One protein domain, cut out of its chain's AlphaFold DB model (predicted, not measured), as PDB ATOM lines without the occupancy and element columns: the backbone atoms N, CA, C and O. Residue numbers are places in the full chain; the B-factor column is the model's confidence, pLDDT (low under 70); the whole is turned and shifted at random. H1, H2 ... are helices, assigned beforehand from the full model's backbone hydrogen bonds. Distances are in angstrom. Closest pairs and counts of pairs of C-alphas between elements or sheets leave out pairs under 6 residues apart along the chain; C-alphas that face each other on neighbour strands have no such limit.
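Overview. This is residues 12 to 173 of the 173 residues of an uncharacterized protein of Calothrix sp. NIES-4101 (UniProt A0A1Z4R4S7). Eight helices stand side by side in two rows, laid one on the other, with H8, H2, H7 and H3 in the better formed row and H1, H9, H4 and H6 in a looser one; the short H5 packs on H4. The core is the pair H2 and H7, which with H4 and H9 makes a bundle, helices packed side by side, while H1 and H8 cover one side of it and H3 and H6 the other. The printed part has 162 residues, with nine named helices, H1 to H9 in order along the chain, and no named strand; its class is all helix. It is compact, with a radius of gyration of the C-alphas of 15.3 A, and rounded in outline, with spans of 43 by 34 by 24 A.

Arrangement. H1, residues 15 to 24, touches H8, residues 144 to 154, where the closest C-alphas, those of Leu 16 and Val 149, are 7.2 A apart. H2, residues 33 to 50, touches H7, residues 119 to 137, with 32 pairs of C-alphas within 8 A, the closest being Cys 41 and Met 127 at 4.1 A. H2 and H7 run opposite ways at a shallow tilt of 29 degrees. H2 also touches H8, the same way at a shallow tilt of 11 degrees, with the C-alphas of Asp 35 and Ala 146 closest at 5.8 A. H2 touches H9, residues 160 to 171, with the C-alphas of Lys 36 and Ile 170 closest at 6.2 A. H3, residues 58 to 65, touches H6, residues 101 to 110, with the C-alphas of Ala 63 and Ile 102 closest at 5.8 A. H3 touches residues 121 to 129 of H7 alone, with the C-alphas of Ala 60 and Asp 121 closest at 6.0 A. H4, residues 72 to 83, touches H7, opposite ways at a shallow tilt of 23 degrees, with the C-alphas of Leu 82 and Cys 122 closest at 5.6 A. Residues 79 to 83 of H4 touch residues 168 to 171 of H9, with the C-alphas of Ile 83 and Thr 168 closest at 6.1 A. H5, residues 91 to 94, touches residues 77 to 81 of H4 alone, with the C-alphas of Ala 77 and Trp 94 closest at 5.3 A. H1 and H9 are only just apart, at 8.2 A, and so are H4 and H6, at 8.0 A. Every O i to N i+4 pair is within hydrogen-bond range in H1, H2, H3, H4, H6, H7, H8 and H9; H5 is too short for such a pair.

Along the chain. H1 begins at C-alpha 15, (43.077, 45.906, 34.698). From first to last C-alpha H2 measures 25.8 A, H4 16.7 A, H7 25.7 A, H8 15.3 A and H9 17.0 A. H7 begins at C-alpha 119, (25.577, 44.287, 14.131), and H9 ends at C-alpha 171, (41.191, 43.539, 13.926).

Size, cuts and confidence. The two C-alphas farthest apart, those of Asp 13 and Leu 99, are 44.4 A apart. The printed part has no cut and no long link; the link from H8 to H9 is tight. The mean pLDDT of the printed part is 93.9, and residues 52 to 53 are under 70.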
ATOM      1  N   TYR A  12      42.110  52.117  29.978       96.62
ATOM      2  CA  TYR A  12      43.194  51.645  30.846       96.62
ATOM      3  C   TYR A  12      42.862  51.670  32.344       96.62
ATOM      4  O   TYR A  12      43.669  51.200  33.141       96.62
ATOM      5  N   ASP A  13      41.705  52.178  32.772       96.62
ATOM      6  CA  ASP A  13      41.237  51.986  34.149       96.62
ATOM      7  C   ASP A  13      40.910  50.508  34.432       96.62
ATOM      8  O   ASP A  13      41.077  50.043  35.565       96.62
ATOM      9  N   HIS A  14      40.532  49.738  33.405       95.81
ATOM     10  CA  HIS A  14      40.336  48.295  33.523       95.81
ATOM     11  C   HIS A  14      41.675  47.559  33.545       95.81
ATOM     12  O   HIS A  14      42.531  47.763  32.684       95.81
ATOM     13  N   GLN A  15      41.840  46.664  34.523       95.31
ATOM     14  CA  GLN A  15      43.077  45.906  34.698       95.31
ATOM     15  C   GLN A  15      43.420  45.073  33.459       95.31
ATOM     16  O   GLN A  15      44.533  45.189  32.964       95.31
ATOM     17  N   LEU A  16      42.450  44.348  32.895       95.44
ATOM     18  CA  LEU A  16      42.666  43.547  31.689       95.44
ATOM     19  C   LEU A  16      43.212  44.369  30.507       95.44
ATOM     20  O   LEU A  16      44.118  43.919  29.814       95.44
ATOM     21  N   ILE A  17      42.722  45.594  30.293       97.19
ATOM     22  CA  ILE A  17      43.211  46.459  29.205       97.19
ATOM     23  C   ILE A  17      44.676  46.861  29.426       97.19
ATOM     24  O   ILE A  17      45.451  46.883  28.468       97.19
ATOM     25  N   ARG A  18      45.076  47.151  30.672       96.88
ATOM     26  CA  ARG A  18      46.487  47.431  30.994       96.88
ATOM     27  C   ARG A  18      47.360  46.209  30.759       96.88
ATOM     28  O   ARG A  18      48.375  46.332  30.084       96.88
ATOM     29  N   ASP A  19      46.927  45.049  31.239       96.94
ATOM     30  CA  ASP A  19      47.688  43.806  31.121       96.94
ATOM     31  C   ASP A  19      47.894  43.431  29.638       96.94
ATOM     32  O   ASP A  19      48.996  43.056  29.234       96.94
ATOM     33  N   ILE A  20      46.875  43.636  28.790       96.69
ATOM     34  CA  ILE A  20      46.971  43.477  27.328       96.69
ATOM     35  C   ILE A  20      48.010  44.432  26.729       96.69
ATOM     36  O   ILE A  20      48.842  44.000  25.930       96.69
ATOM     37  N   ALA A  21      47.982  45.716  27.097       97.25
ATOM     38  CA  ALA A  21      48.931  46.707  26.586       97.25
ATOM     39  C   ALA A  21      50.371  46.432  27.042       97.25
ATOM     40  O   ALA A  21      51.310  46.642  26.274       97.25
ATOM     41  N   GLU A  22      50.561  45.946  28.268       97.44
ATOM     42  CA  GLU A  22      51.869  45.555  28.801       97.44
ATOM     43  C   GLU A  22      52.409  44.297  28.104       97.44
ATOM     44  O   GLU A  22      53.589  44.243  27.756       97.44
ATOM     45  N   THR A  23      51.537  43.322  27.836       97.00
ATOM     46  CA  THR A  23      51.897  42.028  27.236       97.00
ATOM     47  C   THR A  23      52.151  42.131  25.734       97.00
ATOM     48  O   THR A  23      53.183  41.688  25.229       97.00
ATOM     49  N   TYR A  24      51.217  42.734  24.996       97.06
ATOM     50  CA  TYR A  24      51.249  42.785  23.532       97.06
ATOM     51  C   TYR A  24      51.750  44.118  22.972       97.06
ATOM     52  O   TYR A  24      51.932  44.260  21.757       97.06
ATOM     53  N   GLY A  25      52.030  45.080  23.846       96.81
ATOM     54  CA  GLY A  25      52.353  46.443  23.470       96.81
ATOM     55  C   GLY A  25      51.103  47.264  23.168       96.81
ATOM     56  O   GLY A  25      50.052  46.749  22.794       96.81
ATOM     57  N   ASP A  26      51.246  48.582  23.281       95.69
ATOM     58  CA  ASP A  26      50.111  49.500  23.189       95.69
ATOM     59  C   ASP A  26      49.433  49.506  21.809       95.69
ATOM     60  O   ASP A  26      48.256  49.818  21.702       95.69
ATOM     61  N   HIS A  27      50.147  49.113  20.748       96.50
ATOM     62  CA  HIS A  27      49.612  48.945  19.392       96.50
ATOM     63  C   HIS A  27      49.350  47.471  19.036       96.50
ATOM     64  O   HIS A  27      49.210  47.151  17.854       96.50
ATOM     65  N   LEU A  28      49.356  46.566  20.024       96.56
ATOM     66  CA  LEU A  28      49.300  45.106  19.857       96.56
ATOM     67  C   LEU A  28      50.402  44.548  18.939       96.56
ATOM     68  O   LEU A  28      50.268  43.471  18.353       96.56
ATOM     69  N   GLN A  29      51.515  45.272  18.795       95.06
ATOM     70  CA  GLN A  29      52.581  44.947  17.847       95.06
ATOM     71  C   GLN A  29      53.352  43.662  18.192       95.06
ATOM     72  O   GLN A  29      54.100  43.156  17.356       95.06
ATOM     73  N   HIS A  30      53.199  43.149  19.415       96.12
ATOM     74  CA  HIS A  30      53.785  41.886  19.860       96.12
ATOM     75  C   HIS A  30      52.781  40.720  19.825       96.12
ATOM     76  O   HIS A  30      53.169  39.584  20.096       96.12
ATOM     77  N   MET A  31      51.515  40.965  19.459       95.94
ATOM     78  CA  MET A  31      50.502  39.916  19.320       95.94
ATOM     79  C   MET A  31      50.739  39.092  18.055       95.94
ATOM     80  O   MET A  31      50.863  39.626  16.947       95.94
ATOM     81  N   ARG A  32      50.790  37.767  18.213       94.62
ATOM     82  CA  ARG A  32      50.969  36.841  17.091       94.62
ATOM     83  C   ARG A  32      49.729  36.839  16.211       94.62
ATOM     84  O   ARG A  32      48.615  37.013  16.687       94.62
ATOM     85  N   LEU A  33      49.922  36.546  14.929       93.50
ATOM     86  CA  LEU A  33      48.811  36.446  13.985       93.50
ATOM     87  C   LEU A  33      47.797  35.361  14.396       93.50
ATOM     88  O   LEU A  33      46.596  35.589  14.321       93.50
ATOM     89  N   THR A  34      48.288  34.228  14.905       95.44
ATOM     90  CA  THR A  34      47.480  33.170  15.529       95.44
ATOM     91  C   THR A  34      46.571  33.712  16.627       95.44
ATOM     92  O   THR A  34      45.363  33.497  16.578       95.44
ATOM     93  N   ASP A  35      47.144  34.442  17.587       96.81
ATOM     94  CA  ASP A  35      46.415  34.980  18.737       96.81
ATOM     95  C   ASP A  35      45.391  36.027  18.292       96.81
ATOM     96  O   ASP A  35      44.273  36.034  18.796       96.81
ATOM     97  N   LYS A  36      45.728  36.852  17.288       95.88
ATOM     98  CA  LYS A  36      44.795  37.819  16.689       95.88
ATOM     99  C   LYS A  36      43.551  37.133  16.134       95.88
ATOM    100  O   LYS A  36      42.442  37.535  16.463       95.88
ATOM    101  N   TYR A  37      43.719  36.098  15.310       97.19
ATOM    102  CA  TYR A  37      42.586  35.383  14.711       97.19
ATOM    103  C   TYR A  37      41.772  34.612  15.744       97.19
ATOM    104  O   TYR A  37      40.542  34.608  15.688       97.19
ATOM    105  N   TRP A  38      42.462  33.996  16.703       97.50
ATOM    106  CA  TRP A  38      41.831  33.265  17.789       97.50
ATOM    107  C   TRP A  38      40.991  34.196  18.677       97.50
ATOM    108  O   TRP A  38      39.804  33.948  18.883       97.50
ATOM    109  N   LEU A  39      41.558  35.323  19.120       97.44
ATOM    110  CA  LEU A  39      40.839  36.331  19.902       97.44
ATOM    111  C   LEU A  39      39.717  36.991  19.094       97.44
ATOM    112  O   LEU A  39      38.630  37.174  19.631       97.44
ATOM    113  N   GLN A  40      39.929  37.299  17.808       97.44
ATOM    114  CA  GLN A  40      38.863  37.796  16.933       97.44
ATOM    115  C   GLN A  40      37.671  36.836  16.940       97.44
ATOM    116  O   GLN A  40      36.543  37.281  17.139       97.44
ATOM    117  N   CYS A  41      37.913  35.536  16.746       96.56
ATOM    118  CA  CYS A  41      36.871  34.515  16.760       96.56
ATOM    119  C   CYS A  41      36.087  34.534  18.077       96.56
ATOM    120  O   CYS A  41      34.873  34.726  18.078       96.56
ATOM    121  N   HIS A  42      36.790  34.364  19.194       96.00
ATOM    122  CA  HIS A  42      36.157  34.119  20.486       96.00
ATOM    123  C   HIS A  42      35.562  35.370  21.134       96.00
ATOM    124  O   HIS A  42      34.520  35.286  21.778       96.00
ATOM    125  N   ILE A  43      36.150  36.550  20.924       95.94
ATOM    126  CA  ILE A  43      35.537  37.804  21.382       95.94
ATOM    127  C   ILE A  43      34.285  38.107  20.554       95.94
ATOM    128  O   ILE A  43      33.268  38.491  21.123       95.94
ATOM    129  N   SER A  44      34.315  37.882  19.233       95.44
ATOM    130  CA  SER A  44      33.119  38.056  18.391       95.44
ATOM    131  C   SER A  44      31.996  37.097  18.795       95.44
ATOM    132  O   SER A  44      30.833  37.493  18.832       95.44
ATOM    133  N   GLU A  45      32.341  35.852  19.135       92.81
ATOM    134  CA  GLU A  45      31.405  34.870  19.686       92.81
ATOM    135  C   GLU A  45      30.816  35.348  21.020       92.81
ATOM    136  O   GLU A  45      29.597  35.417  21.148       92.81
ATOM    137  N   ALA A  46      31.649  35.756  21.982       91.44
ATOM    138  CA  ALA A  46      31.191  36.253  23.281       91.44
ATOM    139  C   ALA A  46      30.263  37.473  23.149       91.44
ATOM    140  O   ALA A  46      29.205  37.518  23.774       91.44
ATOM    141  N   ILE A  47      30.616  38.429  22.283       90.88
ATOM    142  CA  ILE A  47      29.778  39.590  21.960       90.88
ATOM    143  C   ILE A  47      28.434  39.131  21.390       90.88
ATOM    144  O   ILE A  47      27.389  39.573  21.859       90.88
ATOM    145  N   ARG A  48      28.431  38.222  20.410       86.31
ATOM    146  CA  ARG A  48      27.189  37.707  19.819       86.31
ATOM    147  C   ARG A  48      26.301  37.018  20.859       86.31
ATOM    148  O   ARG A  48      25.090  37.214  20.832       86.31
ATOM    149  N   LEU A  49      26.885  36.214  21.749       86.00
ATOM    150  CA  LEU A  49      26.149  35.500  22.797       86.00
ATOM    151  C   LEU A  49      25.547  36.450  23.845       86.00
ATOM    152  O   LEU A  49      24.531  36.110  24.444       86.00
ATOM    153  N   GLU A  50      26.138  37.629  24.050       84.19
ATOM    154  CA  GLU A  50      25.612  38.653  24.961       84.19
ATOM    155  C   GLU A  50      24.459  39.460  24.335       84.19
ATOM    156  O   GLU A  50      23.488  39.784  25.015       84.19
ATOM    157  N   ILE A  51      24.505  39.744  23.025       74.62
ATOM    158  CA  ILE A  51      23.459  40.499  22.290       74.62
ATOM    159  C   ILE A  51      22.315  39.563  21.825       74.62
ATOM    160  O   ILE A  51      21.659  39.793  20.814       74.62
ATOM    161  N   TRP A  52      22.080  38.448  22.520       68.88
ATOM    162  CA  TRP A  52      21.241  37.351  22.029       68.88
ATOM    163  C   TRP A  52      19.760  37.721  21.879       68.88
ATOM    164  O   TRP A  52      18.969  37.525  22.801       68.88
ATOM    165  N   GLU A  53      19.345  38.128  20.675       63.84
ATOM    166  CA  GLU A  53      17.918  38.215  20.323       63.84
ATOM    167  C   GLU A  53      17.558  37.676  18.924       63.84
ATOM    168  O   GLU A  53      16.388  37.357  18.702       63.84
ATOM    169  N   VAL A  54      18.508  37.511  17.986       70.31
ATOM    170  CA  VAL A  54      18.190  37.145  16.587       70.31
ATOM    171  C   VAL A  54      19.257  36.230  15.966       70.31
ATOM    172  O   VAL A  54      20.452  36.411  16.193       70.31
ATOM    173  N   GLU A  55      18.816  35.241  15.186       84.88
ATOM    174  CA  GLU A  55      19.688  34.430  14.322       84.88
ATOM    175  C   GLU A  55      20.289  35.281  13.191       84.88
ATOM    176  O   GLU A  55      19.726  36.301  12.789       84.88
ATOM    177  N   GLU A  56      21.436  34.853  12.667       90.69
ATOM    178  CA  GLU A  56      22.022  35.444  11.469       90.69
ATOM    179  C   GLU A  56      21.050  35.362  10.292       90.69
ATOM    180  O   GLU A  56      20.259  34.426  10.148       90.69
ATOM    181  N   THR A  57      21.114  36.352   9.414       93.94
ATOM    182  CA  THR A  57      20.332  36.297   8.184       93.94
ATOM    183  C   THR A  57      20.912  35.254   7.224       93.94
ATOM    184  O   THR A  57      22.112  34.971   7.219       93.94
ATOM    185  N   GLN A  58      20.073  34.726   6.327       94.88
ATOM    186  CA  GLN A  58      20.498  33.746   5.318       94.88
ATOM    187  C   GLN A  58      21.691  34.240   4.480       94.88
ATOM    188  O   GLN A  58      22.589  33.470   4.156       94.88
ATOM    189  N   ALA A  59      21.733  35.532   4.146       93.94
ATOM    190  CA  ALA A  59      22.826  36.093   3.360       93.94
ATOM    191  C   ALA A  59      24.149  36.147   4.143       93.94
ATOM    192  O   ALA A  59      25.214  35.950   3.554       93.94
ATOM    193  N   ALA A  60      24.104  36.404   5.456       95.38
ATOM    194  CA  ALA A  60      25.285  36.265   6.302       95.38
ATOM    195  C   ALA A  60      25.708  34.791   6.376       95.38
ATOM    196  O   ALA A  60      26.877  34.493   6.135       95.38
ATOM    197  N   GLU A  61      24.759  33.872   6.593       95.88
ATOM    198  CA  GLU A  61      25.016  32.431   6.657       95.88
ATOM    199  C   GLU A  61      25.719  31.897   5.395       95.88
ATOM    200  O   GLU A  61      26.770  31.254   5.481       95.88
ATOM    201  N   GLU A  62      25.178  32.210   4.216       96.19
ATOM    202  CA  GLU A  62      25.738  31.828   2.916       96.19
ATOM    203  C   GLU A  62      27.167  32.358   2.737       96.19
ATOM    204  O   GLU A  62      28.069  31.597   2.379       96.19
ATOM    205  N   ALA A  63      27.408  33.633   3.063       96.25
ATOM    206  CA  ALA A  63      28.745  34.218   3.003       96.25
ATOM    207  C   ALA A  63      29.726  33.517   3.960       96.25
ATOM    208  O   ALA A  63      30.861  33.230   3.577       96.25
ATOM    209  N   GLY A  64      29.285  33.189   5.178       96.12
ATOM    210  CA  GLY A  64      30.085  32.460   6.165       96.12
ATOM    211  C   GLY A  64      30.451  31.040   5.728       96.12
ATOM    212  O   GLY A  64      31.564  30.579   5.982       96.12
ATOM    213  N   ASN A  65      29.544  30.352   5.033       96.25
ATOM    214  CA  ASN A  65      29.781  29.002   4.514       96.25
ATOM    215  C   ASN A  65      30.754  28.990   3.320       96.25
ATOM    216  O   ASN A  65      31.492  28.018   3.132       96.25
ATOM    217  N   SER A  66      30.825  30.086   2.562       96.69
ATOM    218  CA  SER A  66      31.715  30.230   1.403       96.69
ATOM    219  C   SER A  66      33.062  30.899   1.703       96.69
ATOM    220  O   SER A  66      33.865  31.067   0.791       96.69
ATOM    221  N   LEU A  67      33.395  31.219   2.961       95.69
ATOM    222  CA  LEU A  67      34.677  31.872   3.306       95.69
ATOM    223  C   LEU A  67      35.921  31.125   2.799       95.69
ATOM    224  O   LEU A  67      36.940  31.746   2.520       95.69
ATOM    225  N   HIS A  68      35.824  29.804   2.638       94.69
ATOM    226  CA  HIS A  68      36.893  28.962   2.105       94.69
ATOM    227  C   HIS A  68      37.249  29.233   0.632       94.69
ATOM    228  O   HIS A  68      38.273  28.755   0.149       94.69
ATOM    229  N   GLU A  69      36.412  29.984  -0.082       95.31
ATOM    230  CA  GLU A  69      36.645  30.431  -1.456       95.31
ATOM    231  C   GLU A  69      37.446  31.747  -1.514       95.31
ATOM    232  O   GLU A  69      37.842  32.190  -2.594       95.31
ATOM    233  N   MET A  70      37.684  32.393  -0.367       95.56
ATOM    234  CA  MET A  70      38.447  33.637  -0.255       95.56
ATOM    235  C   MET A  70      39.885  33.353   0.172       95.56
ATOM    236  O   MET A  70      40.147  32.499   1.015       95.56
ATOM    237  N   ASP A  71      40.830  34.120  -0.371       95.56
ATOM    238  CA  ASP A  71      42.191  34.115   0.152       95.56
ATOM    239  C   ASP A  71      42.291  34.873   1.489       95.56
ATOM    240  O   ASP A  71      41.410  35.646   1.883       95.56
ATOM    241  N   GLN A  72      43.409  34.670   2.188       95.75
ATOM    242  CA  GLN A  72      43.676  35.301   3.479       95.75
ATOM    243  C   GLN A  72      43.562  36.833   3.434       95.75
ATOM    244  O   GLN A  72      43.068  37.435   4.386       95.75
ATOM    245  N   ALA A  73      44.015  37.471   2.352       96.44
ATOM    246  CA  ALA A  73      44.006  38.925   2.242       96.44
ATOM    247  C   ALA A  73      42.573  39.460   2.111       96.44
ATOM    248  O   ALA A  73      42.224  40.451   2.750       96.44
ATOM    249  N   GLN A  74      41.723  38.778   1.341       97.44
ATOM    250  CA  GLN A  74      40.307  39.108   1.203       97.44
ATOM    251  C   GLN A  74      39.533  38.891   2.509       97.44
ATOM    252  O   GLN A  74      38.684  39.711   2.855       97.44
ATOM    253  N   LEU A  75      39.855  37.846   3.272       97.94
ATOM    254  CA  LEU A  75      39.263  37.594   4.591       97.94
ATOM    255  C   LEU A  75      39.640  38.674   5.618       97.94
ATOM    256  O   LEU A  75      38.784  39.171   6.357       97.94
ATOM    257  N   GLN A  76      40.910  39.085   5.640       97.31
ATOM    258  CA  GLN A  76      41.381  40.188   6.482       97.31
ATOM    259  C   GLN A  76      40.725  41.519   6.083       97.31
ATOM    260  O   GLN A  76      40.259  42.260   6.948       97.31
ATOM    261  N   ALA A  77      40.627  41.801   4.780       97.94
ATOM    262  CA  ALA A  77      39.947  42.988   4.265       97.94
ATOM    263  C   ALA A  77      38.460  43.012   4.655       97.94
ATOM    264  O   ALA A  77      37.950  44.046   5.088       97.94
ATOM    265  N   LEU A  78      37.777  41.865   4.566       98.12
ATOM    266  CA  LEU A  78      36.382  41.743   4.984       98.12
ATOM    267  C   LEU A  78      36.232  41.961   6.496       98.12
ATOM    268  O   LEU A  78      35.334  42.688   6.910       98.12
ATOM    269  N   SER A  79      37.145  41.427   7.314       98.31
ATOM    270  CA  SER A  79      37.146  41.673   8.766       98.31
ATOM    271  C   SER A  79      37.270  43.167   9.083       98.31
ATOM    272  O   SER A  79      36.501  43.697   9.884       98.31
ATOM    273  N   LEU A  80      38.178  43.872   8.395       97.88
ATOM    274  CA  LEU A  80      38.337  45.322   8.526       97.88
ATOM    275  C   LEU A  80      37.075  46.089   8.118       97.88
ATOM    276  O   LEU A  80      36.714  47.055   8.789       97.88
ATOM    277  N   ALA A  81      36.404  45.671   7.043       97.81
ATOM    278  CA  ALA A  81      35.175  46.309   6.588       97.81
ATOM    279  C   ALA A  81      34.014  46.126   7.574       97.81
ATOM    280  O   ALA A  81      33.296  47.089   7.844       97.81
ATOM    281  N   LEU A  82      33.857  44.921   8.127       97.75
ATOM    282  CA  LEU A  82      32.797  44.594   9.081       97.75
ATOM    283  C   LEU A  82      32.970  45.364  10.394       97.75
ATOM    284  O   LEU A  82      32.042  46.039  10.834       97.75
ATOM    285  N   ILE A  83      34.168  45.325  10.990       97.00
ATOM    286  CA  ILE A  83      34.408  45.970  12.289       97.00
ATOM    287  C   ILE A  83      34.350  47.502  12.197       97.00
ATOM    288  O   ILE A  83      33.941  48.175  13.135       97.00
ATOM    289  N   ASN A  84      34.706  48.073  11.040       96.00
ATOM    290  CA  ASN A  84      34.667  49.515  10.800       96.00
ATOM    291  C   ASN A  84      33.417  49.964  10.019       96.00
ATOM    292  O   ASN A  84      33.427  51.049   9.428       96.00
ATOM    293  N   LYS A  85      32.333  49.173   9.998       94.44
ATOM    294  CA  LYS A  85      31.092  49.505   9.268       94.44
ATOM    295  C   LYS A  85      30.584  50.919   9.580       94.44
ATOM    296  O   LYS A  85      30.206  51.677   8.686       94.44
ATOM    297  N   SER A  86      30.649  51.320  10.851       91.75
ATOM    298  CA  SER A  86      30.209  52.637  11.338       91.75
ATOM    299  C   SER A  86      31.003  53.821  10.761       91.75
ATOM    300  O   SER A  86      30.530  54.956  10.807       91.75
ATOM    301  N   HIS A  87      32.180  53.589  10.168       91.25
ATOM    302  CA  HIS A  87      33.002  54.642   9.562       91.25
ATOM    303  C   HIS A  87      32.478  55.116   8.195       91.25
ATOM    304  O   HIS A  87      33.053  56.040   7.607       91.25
ATOM    305  N   GLY A  88      31.415  54.495   7.663       91.56
ATOM    306  CA  GLY A  88      30.750  54.931   6.430       91.56
ATOM    307  C   GLY A  88      31.652  54.855   5.195       91.56
ATOM    308  O   GLY A  88      31.538  55.667   4.273       91.56
ATOM    309  N   LYS A  89      32.606  53.919   5.194       96.25
ATOM    310  CA  LYS A  89      33.470  53.633   4.044       96.25
ATOM    311  C   LYS A  89      32.907  52.444   3.273       96.25
ATOM    312  O   LYS A  89      32.434  51.507   3.910       96.25
ATOM    313  N   PRO A  90      32.935  52.473   1.929       97.06
ATOM    314  CA  PRO A  90      32.460  51.337   1.158       97.06
ATOM    315  C   PRO A  90      33.356  50.124   1.428       97.06
ATOM    316  O   PRO A  90      34.549  50.294   1.679       97.06
ATOM    317  N   ILE A  91      32.822  48.911   1.331       96.75
ATOM    318  CA  ILE A  91      33.563  47.668   1.607       96.75
ATOM    319  C   ILE A  91      34.886  47.571   0.820       96.75
ATOM    320  O   ILE A  91      35.912  47.157   1.355       96.75
ATOM    321  N   THR A  92      34.911  48.072  -0.417       96.69
ATOM    322  CA  THR A  92      36.103  48.094  -1.282       96.69
ATOM    323  C   THR A  92      37.220  49.015  -0.786       96.69
ATOM    324  O   THR A  92      38.382  48.805  -1.130       96.69
ATOM    325  N   TYR A  93      36.917  50.010   0.058       97.25
ATOM    326  CA  TYR A  93      37.926  50.876   0.682       97.25
ATOM    327  C   TYR A  93      38.903  50.083   1.559       97.25
ATOM    328  O   TYR A  93      40.070  50.450   1.672       97.25
ATOM    329  N   TRP A  94      38.433  48.986   2.155       96.50
ATOM    330  CA  TRP A  94      39.207  48.138   3.061       96.50
ATOM    331  C   TRP A  94      40.026  47.062   2.336       96.50
ATOM    332  O   TRP A  94      40.693  46.264   2.985       96.50
ATOM    333  N   GLY A  95      40.012  47.058   0.996       96.38
ATOM    334  CA  GLY A  95      40.769  46.116   0.166       96.38
ATOM    335  C   GLY A  95      39.962  44.918  -0.343       96.38
ATOM    336  O   GLY A  95      40.530  44.048  -1.004       96.38
ATOM    337  N   CYS A  96      38.654  44.866  -0.073       96.44
ATOM    338  CA  CYS A  96      37.779  43.841  -0.633       96.44
ATOM    339  C   CYS A  96      37.643  44.008  -2.152       96.44
ATOM    340  O   CYS A  96      37.341  45.098  -2.646       96.44
ATOM    341  N   ASP A  97      37.818  42.916  -2.891       95.88
ATOM    342  CA  ASP A  97      37.609  42.883  -4.331       95.88
ATOM    343  C   ASP A  97      36.122  42.698  -4.646       95.88
ATOM    344  O   ASP A  97      35.537  41.652  -4.383       95.88
ATOM    345  N   HIS A  98      35.508  43.711  -5.252       90.81
ATOM    346  CA  HIS A  98      34.123  43.657  -5.726       90.81
ATOM    347  C   HIS A  98      33.857  42.585  -6.799       90.81
ATOM    348  O   HIS A  98      32.696  42.283  -7.063       90.81
ATOM    349  N   LEU A  99      34.895  42.026  -7.434       93.38
ATOM    350  CA  LEU A  99      34.757  40.891  -8.350       93.38
ATOM    351  C   LEU A  99      34.673  39.549  -7.612       93.38
ATOM    352  O   LEU A  99      34.249  38.559  -8.211       93.38
ATOM    353  N   ASN A 100      35.043  39.500  -6.326       95.31
ATOM    354  CA  ASN A 100      34.839  38.315  -5.508       95.31
ATOM    355  C   ASN A 100      33.321  38.081  -5.323       95.31
ATOM    356  O   ASN A 100      32.621  38.993  -4.870       95.31
ATOM    357  N   PRO A 101      32.795  36.884  -5.649       95.12
ATOM    358  CA  PRO A 101      31.358  36.612  -5.593       95.12
ATOM    359  C   PRO A 101      30.722  36.865  -4.224       95.12
ATOM    360  O   PRO A 101      29.600  37.363  -4.165       95.12
ATOM    361  N   ILE A 102      31.443  36.581  -3.138       96.31
ATOM    362  CA  ILE A 102      30.951  36.750  -1.766       96.31
ATOM    363  C   ILE A 102      30.846  38.236  -1.438       96.31
ATOM    364  O   ILE A 102      29.802  38.696  -0.983       96.31
ATOM    365  N   ILE A 103      31.885  39.016  -1.750       97.00
ATOM    366  CA  ILE A 103      31.877  40.474  -1.561       97.00
ATOM    367  C   ILE A 103      30.752  41.118  -2.377       97.00
ATOM    368  O   ILE A 103      30.002  41.939  -1.852       97.00
ATOM    369  N   ASN A 104      30.593  40.730  -3.644       96.12
ATOM    370  CA  ASN A 104      29.510  41.228  -4.489       96.12
ATOM    371  C   ASN A 104      28.126  40.847  -3.938       96.12
ATOM    372  O   ASN A 104      27.228  41.685  -3.923       96.12
ATOM    373  N   GLY A 105      27.957  39.617  -3.444       96.38
ATOM    374  CA  GLY A 105      26.723  39.169  -2.794       96.38
ATOM    375  C   GLY A 105      26.377  40.015  -1.569       96.38
ATOM    376  O   GLY A 105      25.261  40.526  -1.466       96.38
ATOM    377  N   LEU A 106      27.356  40.268  -0.695       96.94
ATOM    378  CA  LEU A 106      27.184  41.149   0.463       96.94
ATOM    379  C   LEU A 106      26.803  42.579   0.046       96.94
ATOM    380  O   LEU A 106      25.904  43.161   0.645       96.94
ATOM    381  N   ILE A 107      27.423  43.133  -1.003       96.88
ATOM    382  CA  ILE A 107      27.072  44.465  -1.533       96.88
ATOM    383  C   ILE A 107      25.629  44.497  -2.050       96.88
ATOM    384  O   ILE A 107      24.920  45.476  -1.822       96.88
ATOM    385  N   GLN A 108      25.187  43.455  -2.756       96.75
ATOM    386  CA  GLN A 108      23.836  43.395  -3.320       96.75
ATOM    387  C   GLN A 108      22.755  43.323  -2.241       96.75
ATOM    388  O   GLN A 108      21.694  43.923  -2.410       96.75
ATOM    389  N   VAL A 109      23.022  42.605  -1.148       97.12
ATOM    390  CA  VAL A 109      22.061  42.425  -0.053       97.12
ATOM    391  C   VAL A 109      22.098  43.593   0.931       97.12
ATOM    392  O   VAL A 109      21.047  44.114   1.299       97.12
ATOM    393  N   TYR A 110      23.291  44.028   1.343       97.06
ATOM    394  CA  TYR A 110      23.461  44.971   2.453       97.06
ATOM    395  C   TYR A 110      23.836  46.393   2.042       97.06
ATOM    396  O   TYR A 110      23.886  47.281   2.894       97.06
ATOM    397  N   GLY A 111      24.095  46.619   0.755       96.81
ATOM    398  CA  GLY A 111      24.604  47.883   0.243       96.81
ATOM    399  C   GLY A 111      26.128  47.982   0.304       96.81
ATOM    400  O   GLY A 111      26.826  47.213   0.969       96.81
ATOM    401  N   GLN A 112      26.674  48.950  -0.435       96.31
ATOM    402  CA  GLN A 112      28.124  49.091  -0.598       96.31
ATOM    403  C   GLN A 112      28.847  49.518   0.687       96.31
ATOM    404  O   GLN A 112      30.057  49.322   0.784       96.31
ATOM    405  N   TYR A 113      28.131  50.104   1.648       96.69
ATOM    406  CA  TYR A 113      28.635  50.489   2.966       96.69
ATOM    407  C   TYR A 113      28.219  49.487   4.052       96.69
ATOM    408  O   TYR A 113      28.425  49.765   5.232       96.69
ATOM    409  N   LEU A 114      27.631  48.345   3.662       96.75
ATOM    410  CA  LEU A 114      26.998  47.370   4.554       96.75
ATOM    411  C   LEU A 114      25.899  47.995   5.429       96.75
ATOM    412  O   LEU A 114      25.587  47.496   6.504       96.75
ATOM    413  N   GLU A 115      25.305  49.102   4.986       94.75
ATOM    414  CA  GLU A 115      24.373  49.917   5.761       94.75
ATOM    415  C   GLU A 115      23.114  49.165   6.214       94.75
ATOM    416  O   GLU A 115      22.526  49.526   7.232       94.75
ATOM    417  N   ALA A 116      22.713  48.121   5.481       95.56
ATOM    418  CA  ALA A 116      21.582  47.270   5.830       95.56
ATOM    419  C   ALA A 116      21.984  45.989   6.585       95.56
ATOM    420  O   ALA A 116      21.105  45.217   6.962       95.56
ATOM    421  N   MET A 117      23.278  45.747   6.826       95.56
ATOM    422  CA  MET A 117      23.739  44.635   7.665       95.56
ATOM    423  C   MET A 117      23.534  44.993   9.138       95.56
ATOM    424  O   MET A 117      23.869  46.104   9.560       95.56
ATOM    425  N   SER A 118      23.019  44.063   9.940       93.75
ATOM    426  CA  SER A 118      22.885  44.243  11.391       93.75
ATOM    427  C   SER A 118      24.251  44.183  12.093       93.75
ATOM    428  O   SER A 118      25.278  43.946  11.453       93.75
ATOM    429  N   ASN A 119      24.317  44.468  13.395       91.50
ATOM    430  CA  ASN A 119      25.577  44.287  14.131       91.50
ATOM    431  C   ASN A 119      25.803  42.805  14.460       91.50
ATOM    432  O   ASN A 119      26.936  42.336  14.464       91.50
ATOM    433  N   GLU A 120      24.721  42.064  14.654       92.19
ATOM    434  CA  GLU A 120      24.689  40.629  14.904       92.19
ATOM    435  C   GLU A 120      25.298  39.852  13.728       92.19
ATOM    436  O   GLU A 120      26.181  39.017  13.936       92.19
ATOM    437  N   ASP A 121      24.913  40.190  12.490       94.88
ATOM    438  CA  ASP A 121      25.496  39.606  11.275       94.88
ATOM    439  C   ASP A 121      26.984  39.970  11.142       94.88
ATOM    440  O   ASP A 121      27.794  39.130  10.742       94.88
ATOM    441  N   CYS A 122      27.376  41.196  11.522       95.38
ATOM    442  CA  CYS A 122      28.782  41.602  11.531       95.38
ATOM    443  C   CYS A 122      29.610  40.742  12.491       95.38
ATOM    444  O   CYS A 122      30.633  40.197  12.080       95.38
ATOM    445  N   TYR A 123      29.180  40.594  13.749       95.50
ATOM    446  CA  TYR A 123      29.913  39.795  14.734       95.50
ATOM    447  C   TYR A 123      29.907  38.306  14.390       95.50
ATOM    448  O   TYR A 123      30.926  37.640  14.556       95.50
ATOM    449  N   TRP A 124      28.813  37.774  13.839       95.56
ATOM    450  CA  TRP A 124      28.787  36.389  13.375       95.56
ATOM    451  C   TRP A 124      29.770  36.148  12.226       95.56
ATOM    452  O   TRP A 124      30.541  35.189  12.268       95.56
ATOM    453  N   LEU A 125      29.809  37.037  11.227       97.38
ATOM    454  CA  LEU A 125      30.779  36.927  10.136       97.38
ATOM    455  C   LEU A 125      32.214  37.099  10.643       97.38
ATOM    456  O   LEU A 125      33.082  36.316  10.266       97.38
ATOM    457  N   LEU A 126      32.471  38.057  11.538       97.94
ATOM    458  CA  LEU A 126      33.785  38.247  12.163       97.94
ATOM    459  C   LEU A 126      34.248  37.001  12.922       97.94
ATOM    460  O   LEU A 126      35.414  36.619  12.789       97.94
ATOM    461  N   MET A 127      33.341  36.344  13.651       97.12
ATOM    462  CA  MET A 127      33.587  35.068  14.323       97.12
ATOM    463  C   MET A 127      33.978  33.986  13.309       97.12
ATOM    464  O   MET A 127      35.025  33.356  13.454       97.12
ATOM    465  N   LYS A 128      33.180  33.790  12.250       98.00
ATOM    466  CA  LYS A 128      33.449  32.778  11.213       98.00
ATOM    467  C   LYS A 128      34.769  33.026  10.485       98.00
ATOM    468  O   LYS A 128      35.525  32.080  10.266       98.00
ATOM    469  N   ILE A 129      35.067  34.282  10.154       98.25
ATOM    470  CA  ILE A 129      36.322  34.671   9.507       98.25
ATOM    471  C   ILE A 129      37.505  34.421  10.441       98.25
ATOM    472  O   ILE A 129      38.472  33.789  10.021       98.25
ATOM    473  N   GLY A 130      37.422  34.851  11.704       97.25
ATOM    474  CA  GLY A 130      38.464  34.612  12.704       97.25
ATOM    475  C   GLY A 130      38.744  33.121  12.886       97.25
ATOM    476  O   GLY A 130      39.896  32.697  12.835       97.25
ATOM    477  N   HIS A 131      37.690  32.306  12.993       96.69
ATOM    478  CA  HIS A 131      37.801  30.852  13.088       96.69
ATOM    479  C   HIS A 131      38.475  30.241  11.852       96.69
ATOM    480  O   HIS A 131      39.410  29.450  11.979       96.69
ATOM    481  N   TYR A 132      38.041  30.627  10.648       96.94
ATOM    482  CA  TYR A 132      38.622  30.119   9.407       96.94
ATOM    483  C   TYR A 132      40.098  30.513   9.268       96.94
ATOM    484  O   TYR A 132      40.933  29.666   8.943       96.94
ATOM    485  N   LEU A 133      40.428  31.776   9.552       96.31
ATOM    486  CA  LEU A 133      41.794  32.292   9.530       96.31
ATOM    487  C   LEU A 133      42.685  31.580  10.549       96.31
ATOM    488  O   LEU A 133      43.810  31.208  10.225       96.31
ATOM    489  N   TRP A 134      42.185  31.336  11.759       95.56
ATOM    490  CA  TRP A 134      42.927  30.587  12.765       95.56
ATOM    491  C   TRP A 134      43.203  29.146  12.318       95.56
ATOM    492  O   TRP A 134      44.348  28.709  12.376       95.56
ATOM    493  N   LEU A 135      42.198  28.424  11.815       93.62
ATOM    494  CA  LEU A 135      42.360  27.016  11.441       93.62
ATOM    495  C   LEU A 135      43.206  26.790  10.181       93.62
ATOM    496  O   LEU A 135      43.860  25.757  10.073       93.62
ATOM    497  N   ASN A 136      43.167  27.713   9.217       92.81
ATOM    498  CA  ASN A 136      43.765  27.497   7.891       92.81
ATOM    499  C   ASN A 136      45.006  28.355   7.627       92.81
ATOM    500  O   ASN A 136      45.746  28.084   6.684       92.81
ATOM    501  N   HIS A 137      45.243  29.388   8.441       85.12
ATOM    502  CA  HIS A 137      46.351  30.333   8.257       85.12
ATOM    503  C   HIS A 137      47.207  30.503   9.520       85.12
ATOM    504  O   HIS A 137      47.983  31.456   9.628       85.12
ATOM    505  N   SER A 138      47.088  29.572  10.470       83.00
ATOM    506  CA  SER A 138      47.953  29.477  11.638       83.00
ATOM    507  C   SER A 138      48.238  28.016  11.988       83.00
ATOM    508  O   SER A 138      47.330  27.261  12.315       83.00
ATOM    509  N   ASP A 139      49.519  27.653  12.036       76.25
ATOM    510  CA  ASP A 139      49.957  26.303  12.423       76.25
ATOM    511  C   ASP A 139      50.091  26.117  13.946       76.25
ATOM    512  O   ASP A 139      50.463  25.043  14.419       76.25
ATOM    513  N   ASN A 140      49.832  27.168  14.728       83.88
ATOM    514  CA  ASN A 140      50.065  27.175  16.167       83.88
ATOM    515  C   ASN A 140      48.757  27.231  16.958       83.88
ATOM    516  O   ASN A 140      47.765  27.834  16.538       83.88
ATOM    517  N   ALA A 141      48.791  26.635  18.147       91.56
ATOM    518  CA  ALA A 141      47.799  26.898  19.179       91.56
ATOM    519  C   ALA A 141      47.895  28.366  19.648       91.56
ATOM    520  O   ALA A 141      48.985  28.951  19.568       91.56
ATOM    521  N   PRO A 142      46.791  28.953  20.150       94.25
ATOM    522  CA  PRO A 142      46.853  30.241  20.826       94.25
ATOM    523  C   PRO A 142      47.803  30.172  22.021       94.25
ATOM    524  O   PRO A 142      47.937  29.132  22.676       94.25
ATOM    525  N   THR A 143      48.456  31.289  22.310       96.31
ATOM    526  CA  THR A 143      49.322  31.426  23.483       96.31
ATOM    527  C   THR A 143      48.528  31.371  24.794       96.31
ATOM    528  O   THR A 143      47.304  31.528  24.796       96.31
ATOM    529  N   GLU A 144      49.211  31.117  25.914       96.75
ATOM    530  CA  GLU A 144      48.578  31.148  27.243       96.75
ATOM    531  C   GLU A 144      48.056  32.556  27.551       96.75
ATOM    532  O   GLU A 144      46.960  32.702  28.079       96.75
ATOM    533  N   GLU A 145      48.780  33.584  27.107       96.69
ATOM    534  CA  GLU A 145      48.391  34.984  27.237       96.69
ATOM    535  C   GLU A 145      47.087  35.289  26.479       96.69
ATOM    536  O   GLU A 145      46.205  35.968  27.003       96.69
ATOM    537  N   ALA A 146      46.911  34.749  25.267       96.19
ATOM    538  CA  ALA A 146      45.677  34.940  24.503       96.19
ATOM    539  C   ALA A 146      44.493  34.225  25.170       96.19
ATOM    540  O   ALA A 146      43.393  34.774  25.254       96.19
ATOM    541  N   GLN A 147      44.726  33.016  25.683       95.94
ATOM    542  CA  GLN A 147      43.715  32.269  26.428       95.94
ATOM    543  C   GLN A 147      43.305  33.007  27.707       95.94
ATOM    544  O   GLN A 147      42.110  33.132  27.964       95.94
ATOM    545  N   GLU A 148      44.265  33.558  28.454       95.25
ATOM    546  CA  GLU A 148      44.002  34.354  29.656       95.25
ATOM    547  C   GLU A 148      43.137  35.580  29.341       95.25
ATOM    548  O   GLU A 148      42.156  35.834  30.045       95.25
ATOM    549  N   VAL A 149      43.441  36.305  28.255       94.38
ATOM    550  CA  VAL A 149      42.616  37.437  27.806       94.38
ATOM    551  C   VAL A 149      41.167  37.005  27.601       94.38
ATOM    552  O   VAL A 149      40.260  37.646  28.130       94.38
ATOM    553  N   TYR A 150      40.931  35.913  26.871       93.62
ATOM    554  CA  TYR A 150      39.570  35.433  26.636       93.62
ATOM    555  C   TYR A 150      38.877  34.971  27.922       93.62
ATOM    556  O   TYR A 150      37.730  35.351  28.154       93.62
ATOM    557  N   THR A 151      39.567  34.224  28.788       93.56
ATOM    558  CA  THR A 151      39.018  33.798  30.084       93.56
ATOM    559  C   THR A 151      38.522  34.999  30.883       93.56
ATOM    560  O   THR A 151      37.362  35.027  31.290       93.56
ATOM    561  N   ARG A 152      39.341  36.044  31.012       92.25
ATOM    562  CA  ARG A 152      38.995  37.243  31.789       92.25
ATOM    563  C   ARG A 152      37.877  38.073  31.154       92.25
ATOM    564  O   ARG A 152      37.081  38.680  31.870       92.25
ATOM    565  N   ILE A 153      37.752  38.060  29.823       87.38
ATOM    566  CA  ILE A 153      36.579  38.623  29.130       87.38
ATOM    567  C   ILE A 153      35.311  37.864  29.538       87.38
ATOM    568  O   ILE A 153      34.333  38.488  29.946       87.38
ATOM    569  N   THR A 154      35.335  36.528  29.487       84.31
ATOM    570  CA  THR A 154      34.170  35.691  29.836       84.31
ATOM    571  C   THR A 154      33.819  35.705  31.325       84.31
ATOM    572  O   THR A 154      32.672  35.457  31.687       84.31
ATOM    573  N   GLU A 155      34.768  36.058  32.193       87.25
ATOM    574  CA  GLU A 155      34.546  36.299  33.626       87.25
ATOM    575  C   GLU A 155      33.962  37.694  33.923       87.25
ATOM    576  O   GLU A 155      33.795  38.068  35.086       87.25
ATOM    577  N   LEU A 156      33.586  38.448  32.881       78.44
ATOM    578  CA  LEU A 156      32.943  39.761  32.957       78.44
ATOM    579  C   LEU A 156      33.820  40.853  33.603       78.44
ATOM    580  O   LEU A 156      33.298  41.818  34.166       78.44
ATOM    581  N   GLU A 157      35.153  40.766  33.488       81.31
ATOM    582  CA  GLU A 157      36.055  41.840  33.952       81.31
ATOM    583  C   GLU A 157      35.892  43.154  33.165       81.31
ATOM    584  O   GLU A 157      36.339  44.223  33.601       81.31
ATOM    585  N   LEU A 158      35.255  43.086  31.994       84.25
ATOM    586  CA  LEU A 158      35.014  44.217  31.111       84.25
ATOM    587  C   LEU A 158      33.516  44.393  30.845       84.25
ATOM    588  O   LEU A 158      32.832  43.409  30.572       84.25
ATOM    589  N   PRO A 159      32.996  45.632  30.851       89.44
ATOM    590  CA  PRO A 159      31.651  45.900  30.365       89.44
ATOM    591  C   PRO A 159      31.596  45.757  28.835       89.44
ATOM    592  O   PRO A 159      32.583  46.024  28.152       89.44
ATOM    593  N   PHE A 160      30.421  45.435  28.290       87.19
ATOM    594  CA  PHE A 160      30.209  45.181  26.857       87.19
ATOM    595  C   PHE A 160      30.884  46.184  25.887       87.19
ATOM    596  O   PHE A 160      31.564  45.736  24.965       87.19
ATOM    597  N   PRO A 161      30.820  47.524  26.082       91.75
ATOM    598  CA  PRO A 161      31.492  48.465  25.176       91.75
ATOM    599  C   PRO A 161      33.015  48.286  25.093       91.75
ATOM    600  O   PRO A 161      33.634  48.680  24.110       91.75
ATOM    601  N   GLN A 162      33.636  47.715  26.127       94.75
ATOM    602  CA  GLN A 162      35.068  47.425  26.133       94.75
ATOM    603  C   GLN A 162      35.405  46.157  25.341       94.75
ATOM    604  O   GLN A 162      36.519  46.056  24.833       94.75
ATOM    605  N   TRP A 163      34.465  45.218  25.186       93.94
ATOM    606  CA  TRP A 163      34.657  44.042  24.331       93.94
ATOM    607  C   TRP A 163      34.704  44.461  22.863       93.94
ATOM    608  O   TRP A 163      35.631  44.086  22.149       93.94
ATOM    609  N   ASP A 164      33.753  45.302  22.445       94.00
ATOM    610  CA  ASP A 164      33.704  45.866  21.091       94.00
ATOM    611  C   ASP A 164      34.946  46.720  20.780       94.00
ATOM    612  O   ASP A 164      35.595  46.542  19.746       94.00
ATOM    613  N   ALA A 165      35.358  47.580  21.719       95.88
ATOM    614  CA  ALA A 165      36.578  48.377  21.582       95.88
ATOM    615  C   ALA A 165      37.835  47.502  21.418       95.88
ATOM    616  O   ALA A 165      38.679  47.770  20.559       95.88
ATOM    617  N   LEU A 166      37.952  46.433  22.214       96.69
ATOM    618  CA  LEU A 166      39.081  45.511  22.147       96.69
ATOM    619  C   LEU A 166      39.085  44.708  20.840       96.69
ATOM    620  O   LEU A 166      40.129  44.618  20.193       96.69
ATOM    621  N   LEU A 167      37.935  44.177  20.416       97.19
ATOM    622  CA  LEU A 167      37.794  43.499  19.124       97.19
ATOM    623  C   LEU A 167      38.182  44.435  17.972       97.19
ATOM    624  O   LEU A 167      38.963  44.057  17.097       97.19
ATOM    625  N   THR A 168      37.708  45.682  18.018       96.69
ATOM    626  CA  THR A 168      38.069  46.725  17.052       96.69
ATOM    627  C   THR A 168      39.573  46.969  17.022       96.69
ATOM    628  O   THR A 168      40.161  47.037  15.938       96.69
ATOM    629  N   ALA A 169      40.223  47.054  18.183       97.19
ATOM    630  CA  ALA A 169      41.667  47.224  18.264       97.19
ATOM    631  C   ALA A 169      42.434  46.033  17.669       97.19
ATOM    632  O   ALA A 169      43.371  46.246  16.900       97.19
ATOM    633  N   ILE A 170      42.021  44.799  17.976       97.06
ATOM    634  CA  ILE A 170      42.664  43.569  17.489       97.06
ATOM    635  C   ILE A 170      42.589  43.483  15.963       97.06
ATOM    636  O   ILE A 170      43.625  43.319  15.314       97.06
ATOM    637  N   VAL A 171      41.399  43.658  15.381       97.00
ATOM    638  CA  VAL A 171      41.191  43.539  13.926       97.00
ATOM    639  C   VAL A 171      41.929  44.640  13.150       97.00
ATOM    640  O   VAL A 171      42.377  44.405  12.030       97.00
ATOM    641  N   ASN A 172      42.113  45.829  13.737       96.25
ATOM    642  CA  ASN A 172      42.838  46.942  13.109       96.25
ATOM    643  C   ASN A 172      44.368  46.939  13.354       96.25
ATOM    644  O   ASN A 172      45.046  47.879  12.914       96.25
ATOM    645  N   SER A 173      44.917  45.950  14.074       92.44
ATOM    646  CA  SER A 173      46.329  45.926  14.511       92.44
ATOM    647  C   SER A 173      47.295  45.199  13.587       92.44
ATOM    648  O   SER A 173      46.932  44.159  12.995       92.44
TER     649      SER A 173